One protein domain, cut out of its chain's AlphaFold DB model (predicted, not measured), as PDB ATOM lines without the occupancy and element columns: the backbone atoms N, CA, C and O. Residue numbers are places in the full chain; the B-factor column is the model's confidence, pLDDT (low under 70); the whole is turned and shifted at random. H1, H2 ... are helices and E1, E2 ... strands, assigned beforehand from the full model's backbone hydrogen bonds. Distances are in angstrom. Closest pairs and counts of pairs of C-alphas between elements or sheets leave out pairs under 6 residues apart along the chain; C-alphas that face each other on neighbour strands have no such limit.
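This is residues 2 to 53 of the 114 residues of an uncharacterized protein of Bacteroides sp. HPS0048 (UniProt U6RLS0). Two strand hairpins, E1-E2 and E3-E4, join through E2 and E4 into one strongly twisted, curled sheet, and the helix H1 runs from the end of E4 along one face of it, past E2 and E1. The 52 printed residues hold four strands and then one helix, in the order E1, E2, E3, E4, H1. The sheet's order is E1, E2, E4, E3, antiparallel throughout; the class is mixed, helices and strands. The whole is only just compact, close to loose, with a radius of gyration of the C-alphas of 11.8 A, and elongated, spanning 34 by 18 by 17 A.

E1, residues 3 to 7, and E2, residues 12 to 19, form a hairpin, with N 5 and O 14 at 2.8 A. E2 is staggered: its residues 12 to 17 pair with E1 and 17 to 19 with E4, residues 36 to 39, where N 18 and O 37 are 2.9 A apart. E4 and the edge strand E3, residues 30 to 33, form the second hairpin, with N 31 and O 38 at 2.8 A. H1, residues 40 to 52, is on the sheet in two layers, a helix on one face of a sheet, at a height of 7.8 A. Its closest C-alphas to E2 are those of Thr 42 and Phe 16, 5.8 A apart. In H1, 8 of 9 O i to N i+4 pairs are within hydrogen-bond range. E1 is apart from E3 and E4.

E1 begins at C-alpha 3, (184.436, 166.626, 160.111), and is 12.8 A long. E2 measures 21.5 A. H1 measures 18.9 A and ends at C-alpha 52, (177.825, 178.619, 179.064).

The C-alphas farthest apart, those of Tyr 24 and Ser 53, are 35.7 A apart. The printed part has no cut and no long link. No printed residue is under 70 in pLDDT.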
ATOM      1  N   GLY A   2     186.740 163.177 157.442       88.06
ATOM      2  CA  GLY A   2     185.941 163.425 158.639       88.06
ATOM      3  C   GLY A   2     185.557 164.899 158.747       88.06
ATOM      4  O   GLY A   2     185.885 165.674 157.850       88.06
ATOM      5  N   TYR A   3     184.876 165.262 159.829       94.81
ATOM      6  CA  TYR A   3     184.436 166.626 160.111       94.81
ATOM      7  C   TYR A   3     184.883 167.040 161.512       94.81
ATOM      8  O   TYR A   3     184.781 166.255 162.459       94.81
ATOM      9  N   ASN A   4     185.346 168.279 161.636       97.06
ATOM     10  CA  ASN A   4     185.609 168.911 162.921       97.06
ATOM     11  C   ASN A   4     184.337 169.615 163.415       97.06
ATOM     12  O   ASN A   4     183.551 170.128 162.617       97.06
ATOM     13  N   LEU A   5     184.150 169.656 164.732       97.19
ATOM     14  CA  LEU A   5     183.313 170.655 165.380       97.19
ATOM     15  C   LEU A   5     184.019 172.009 165.256       97.19
ATOM     16  O   LEU A   5     185.223 172.088 165.489       97.19
ATOM     17  N   ILE A   6     183.274 173.059 164.914       97.62
ATOM     18  CA  ILE A   6     183.796 174.426 164.826       97.62
ATOM     19  C   ILE A   6     183.026 175.303 165.808       97.62
ATOM     20  O   ILE A   6     181.810 175.452 165.680       97.62
ATOM     21  N   LEU A   7     183.723 175.903 166.772       96.38
ATOM     22  CA  LEU A   7     183.130 176.844 167.723       96.38
ATOM     23  C   LEU A   7     183.269 178.280 167.208       96.38
ATOM     24  O   LEU A   7     184.372 178.751 166.936       96.38
ATOM     25  N   LEU A   8     182.156 179.003 167.079       94.56
ATOM     26  CA  LEU A   8     182.117 180.384 166.579       94.56
ATOM     27  C   LEU A   8     181.891 181.392 167.712       94.56
ATOM     28  O   LEU A   8     181.148 181.079 168.625       94.56
ATOM     29  N   PRO A   9     182.446 182.618 167.643       91.88
ATOM     30  CA  PRO A   9     183.175 183.181 166.505       91.88
ATOM     31  C   PRO A   9     184.672 182.845 166.495       91.88
ATOM     32  O   PRO A   9     185.347 183.198 165.533       91.88
ATOM     33  N   GLY A  10     185.192 182.176 167.533       90.75
ATOM     34  CA  GLY A  10     186.625 181.887 167.685       90.75
ATOM     35  C   GLY A  10     187.227 181.022 166.570       90.75
ATOM     36  O   GLY A  10     188.431 181.092 166.343       90.75
ATOM     37  N   LYS A  11     186.390 180.262 165.850       93.69
ATOM     38  CA  LYS A  11     186.765 179.272 164.826       93.69
ATOM     39  C   LYS A  11     187.716 178.203 165.364       93.69
ATOM     40  O   LYS A  11     188.583 177.723 164.643       93.69
ATOM     41  N   GLU A  12     187.552 177.843 166.633       95.81
ATOM     42  CA  GLU A  12     188.273 176.715 167.211       95.81
ATOM     43  C   GLU A  12     187.756 175.423 166.577       95.81
ATOM     44  O   GLU A  12     186.547 175.178 166.566       95.81
ATOM     45  N   GLU A  13     188.671 174.625 166.030       97.75
ATOM     46  CA  GLU A  13     188.358 173.353 165.391       97.75
ATOM     47  C   GLU A  13     188.722 172.184 166.302       97.75
ATOM     48  O   GLU A  13     189.863 172.051 166.744       97.75
ATOM     49  N   ILE A  14     187.755 171.302 166.535       97.50
ATOM     50  CA  ILE A  14     187.896 170.152 167.424       97.50
ATOM     51  C   ILE A  14     187.535 168.891 166.635       97.50
ATOM     52  O   ILE A  14     186.455 168.848 166.039       97.50
ATOM     53  N   PRO A  15     188.379 167.843 166.614       96.44
ATOM     54  CA  PRO A  15     188.038 166.588 165.955       96.44
ATOM     55  C   PRO A  15     186.697 166.056 166.456       96.44
ATOM     56  O   PRO A  15     186.474 165.976 167.665       96.44
ATOM     57  N   PHE A  16     185.798 165.685 165.544       97.00
ATOM     58  CA  PHE A  16     184.470 165.224 165.944       97.00
ATOM     59  C   PHE A  16     184.050 163.937 165.248       97.00
ATOM     60  O   PHE A  16     183.822 162.924 165.908       97.00
ATOM     61  N   ILE A  17     183.955 163.962 163.923       96.19
ATOM     62  CA  ILE A  17     183.359 162.885 163.138       96.19
ATOM     63  C   ILE A  17     184.425 162.278 162.239       96.19
ATOM     64  O   ILE A  17     185.081 162.985 161.479       96.19
ATOM     65  N   CYS A  18     184.551 160.959 162.247       95.56
ATOM     66  CA  CYS A  18     185.340 160.219 161.271       95.56
ATOM     67  C   CYS A  18     184.527 159.065 160.671       95.56
ATOM     68  O   CYS A  18     183.388 158.796 161.069       95.56
ATOM     69  N   LEU A  19     185.089 158.398 159.662       96.00
ATOM     70  CA  LEU A  19     184.528 157.145 159.167       96.00
ATOM     71  C   LEU A  19     184.806 156.038 160.180       96.00
ATOM     72  O   LEU A  19     185.916 155.942 160.704       96.00
ATOM     73  N   LYS A  20     183.811 155.183 160.423       94.44
ATOM     74  CA  LYS A  20     183.911 154.068 161.369       94.44
ATOM     75  C   LYS A  20     185.112 153.172 161.061       94.44
ATOM     76  O   LYS A  20     185.803 152.736 161.973       94.44
ATOM     77  N   GLU A  21     185.381 152.931 159.784       93.62
ATOM     78  CA  GLU A  21     186.465 152.068 159.305       93.62
ATOM     79  C   GLU A  21     187.858 152.669 159.552       93.62
ATOM     80  O   GLU A  21     188.860 151.973 159.439       93.62
ATOM     81  N   SER A  22     187.929 153.965 159.876       92.19
ATOM     82  CA  SER A  22     189.169 154.651 160.247       92.19
ATOM     83  C   SER A  22     189.483 154.552 161.746       92.19
ATOM     84  O   SER A  22     190.505 155.079 162.182       92.19
ATOM     85  N   ILE A  23     188.623 153.912 162.548       90.94
ATOM     86  CA  ILE A  23     188.906 153.659 163.961       90.94
ATOM     87  C   ILE A  23     189.768 152.403 164.066       90.94
ATOM     88  O   ILE A  23     189.302 151.299 163.807       90.94
ATOM     89  N   TYR A  24     191.020 152.576 164.483       79.38
ATOM     90  CA  TYR A  24     191.948 151.463 164.711       79.38
ATOM     91  C   TYR A  24     192.200 151.193 166.202       79.38
ATOM     92  O   TYR A  24     192.684 150.123 166.560       79.38
ATOM     93  N   GLN A  25     191.892 152.159 167.076       80.94
ATOM     94  CA  GLN A  25     192.083 152.097 168.530       80.94
ATOM     95  C   GLN A  25     191.016 152.943 169.241       80.94
ATOM     96  O   GLN A  25     190.447 153.858 168.648       80.94
ATOM     97  N   ASN A  26     190.783 152.669 170.529       84.69
ATOM     98  CA  ASN A  26     189.890 153.451 171.393       84.69
ATOM     99  C   ASN A  26     188.430 153.528 170.904       84.69
ATOM    100  O   ASN A  26     187.780 154.559 171.049       84.69
ATOM    101  N   GLU A  27     187.875 152.431 170.374       86.06
ATOM    102  CA  GLU A  27     186.478 152.367 169.902       86.06
ATOM    103  C   GLU A  27     185.459 152.847 170.948       86.06
ATOM    104  O   GLU A  27     184.468 153.498 170.615       86.06
ATOM    105  N   ASN A  28     185.735 152.605 172.232       92.25
ATOM    106  CA  ASN A  28     184.885 153.040 173.340       92.25
ATOM    107  C   ASN A  28     184.774 154.566 173.477       92.25
ATOM    108  O   ASN A  28     183.827 155.036 174.109       92.25
ATOM    109  N   CYS A  29     185.675 155.344 172.876       95.06
ATOM    110  CA  CYS A  29     185.593 156.806 172.833       95.06
ATOM    111  C   CYS A  29     184.568 157.311 171.811       95.06
ATOM    112  O   CYS A  29     184.247 158.497 171.819       95.06
ATOM    113  N   TYR A  30     184.021 156.432 170.963       96.25
ATOM    114  CA  TYR A  30     183.146 156.819 169.865       96.25
ATOM    115  C   TYR A  30     181.696 156.362 170.059       96.25
ATOM    116  O   TYR A  30     181.393 155.315 170.639       96.25
ATOM    117  N   LEU A  31     180.766 157.160 169.544       95.25
ATOM    118  CA  LEU A  31     179.401 156.753 169.229       95.25
ATOM    119  C   LEU A  31     179.326 156.430 167.740       95.25
ATOM    120  O   LEU A  31     179.785 157.212 166.919       95.25
ATOM    121  N   ILE A  32     178.741 155.288 167.387       93.94
ATOM    122  CA  ILE A  32     178.644 154.848 165.991       93.94
ATOM    123  C   ILE A  32     177.214 155.028 165.484       93.94
ATOM    124  O   ILE A  32     176.266 154.522 166.093       93.94
ATOM    125  N   GLN A  33     177.065 155.692 164.338       91.31
ATOM    126  CA  GLN A  33     175.806 155.788 163.603       91.31
ATOM    127  C   GLN A  33     176.056 155.669 162.098       91.31
ATOM    128  O   GLN A  33     176.681 156.524 161.470       91.31
ATOM    129  N   GLY A  34     175.531 154.596 161.502       91.62
ATOM    130  CA  GLY A  34     175.801 154.275 160.102       91.62
ATOM    131  C   GLY A  34     177.303 154.097 159.865       91.62
ATOM    132  O   GLY A  34     177.963 153.366 160.600       91.62
ATOM    133  N   ARG A  35     177.831 154.789 158.850       94.06
ATOM    134  CA  ARG A  35     179.263 154.796 158.506       94.06
ATOM    135  C   ARG A  35     180.109 155.755 159.348       94.06
ATOM    136  O   ARG A  35     181.316 155.825 159.152       94.06
ATOM    137  N   PHE A  36     179.486 156.546 160.217       94.44
ATOM    138  CA  PHE A  36     180.169 157.595 160.963       94.44
ATOM    139  C   PHE A  36     180.413 157.187 162.410       94.44
ATOM    140  O   PHE A  36     179.596 156.506 163.040       94.44
ATOM    141  N   ALA A  37     181.545 157.647 162.923       95.81
ATOM    142  CA  ALA A  37     181.948 157.546 164.306       95.81
ATOM    143  C   ALA A  37     182.166 158.945 164.876       95.81
ATOM    144  O   ALA A  37     182.870 159.757 164.281       95.81
ATOM    145  N   PHE A  38     181.552 159.211 166.022       96.38
ATOM    146  CA  PHE A  38     181.516 160.517 166.664       96.38
ATOM    147  C   PHE A  38     182.265 160.445 167.988       96.38
ATOM    148  O   PHE A  38     181.932 159.605 168.825       96.38
ATOM    149  N   LEU A  39     183.245 161.316 168.196       96.50
ATOM    150  CA  LEU A  39     183.963 161.420 169.463       96.50
ATOM    151  C   LEU A  39     183.016 161.868 170.581       96.50
ATOM    152  O   LEU A  39     182.379 162.917 170.489       96.50
ATOM    153  N   LYS A  40     182.922 161.058 171.643       96.69
ATOM    154  CA  LYS A  40     182.041 161.314 172.794       96.69
ATOM    155  C   LYS A  40     182.393 162.612 173.512       96.69
ATOM    156  O   LYS A  40     181.501 163.395 173.803       96.69
ATOM    157  N   GLU A  41     183.678 162.840 173.757       96.62
ATOM    158  CA  GLU A  41     184.175 164.036 174.447       96.62
ATOM    159  C   GLU A  41     183.795 165.323 173.701       96.62
ATOM    160  O   GLU A  41     183.386 166.307 174.311       96.62
ATOM    161  N   THR A  42     183.823 165.294 172.368       97.12
ATOM    162  CA  THR A  42     183.481 166.461 171.551       97.12
ATOM    163  C   THR A  42     182.006 166.857 171.671       97.12
ATOM    164  O   THR A  42     181.694 168.044 171.585       97.12
ATOM    165  N   PHE A  43     181.097 165.908 171.947       97.12
ATOM    166  CA  PHE A  43     179.729 166.265 172.335       97.12
ATOM    167  C   PHE A  43     179.740 167.096 173.613       97.12
ATOM    168  O   PHE A  43     179.155 168.172 173.621       97.12
ATOM    169  N   GLU A  44     180.434 166.640 174.659       96.81
ATOM    170  CA  GLU A  44     180.481 167.327 175.955       96.81
ATOM    171  C   GLU A  44     181.031 168.751 175.831       96.81
ATOM    172  O   GLU A  44     180.478 169.668 176.439       96.81
ATOM    173  N   ILE A  45     182.051 168.955 174.992       97.44
ATOM    174  CA  ILE A  45     182.586 170.289 174.696       97.44
ATOM    175  C   ILE A  45     181.505 171.180 174.071       97.44
ATOM    176  O   ILE A  45     181.271 172.290 174.552       97.44
ATOM    177  N   ALA A  46     180.800 170.693 173.045       96.56
ATOM    178  CA  ALA A  46     179.701 171.433 172.428       96.56
ATOM    179  C   ALA A  46     178.553 171.713 173.419       96.56
ATOM    180  O   ALA A  46     178.009 172.818 173.425       96.56
ATOM    181  N   GLU A  47     178.202 170.756 174.290       96.38
ATOM    182  CA  GLU A  47     177.168 170.962 175.312       96.38
ATOM    183  C   GLU A  47     177.550 172.100 176.258       96.38
ATOM    184  O   GLU A  47     176.738 172.990 176.511       96.38
ATOM    185  N   GLN A  48     178.778 172.083 176.784       96.25
ATOM    186  CA  GLN A  48     179.242 173.117 177.707       96.25
ATOM    187  C   GLN A  48     179.330 174.476 177.025       96.25
ATOM    188  O   GLN A  48     178.937 175.477 177.619       96.25
ATOM    189  N   TYR A  49     179.766 174.507 175.766       96.00
ATOM    190  CA  TYR A  49     179.807 175.731 174.983       96.00
ATOM    191  C   TYR A  49     178.426 176.401 174.913       96.00
ATOM    192  O   TYR A  49     178.277 177.559 175.306       96.00
ATOM    193  N   ILE A  50     177.390 175.651 174.523       95.69
ATOM    194  CA  ILE A  50     176.017 176.166 174.440       95.69
ATOM    195  C   ILE A  50     175.475 176.551 175.820       95.69
ATOM    196  O   ILE A  50     174.898 177.628 175.973       95.69
ATOM    197  N   LEU A  51     175.677 175.713 176.838       94.25
ATOM    198  CA  LEU A  51     175.161 175.963 178.189       94.25
ATOM    199  C   LEU A  51     175.872 177.111 178.922       94.25
ATOM    200  O   LEU A  51     175.297 177.671 179.846       94.25
ATOM    201  N   SER A  52     177.095 177.464 178.522       94.38
ATOM    202  CA  SER A  52     177.825 178.619 179.064       94.38
ATOM    203  C   SER A  52     177.403 179.955 178.444       94.38
ATOM    204  O   SER A  52     177.740 181.018 178.968       94.38
ATOM    205  N   SER A  53     176.670 179.917 177.329       93.19
ATOM    206  CA  SER A  53     176.139 181.117 176.684       93.19
ATOM    207  C   SER A  53     174.911 181.656 177.425       93.19
ATOM    208  O   SER A  53     174.206 180.912 178.102       93.19
TER     209      SER A  53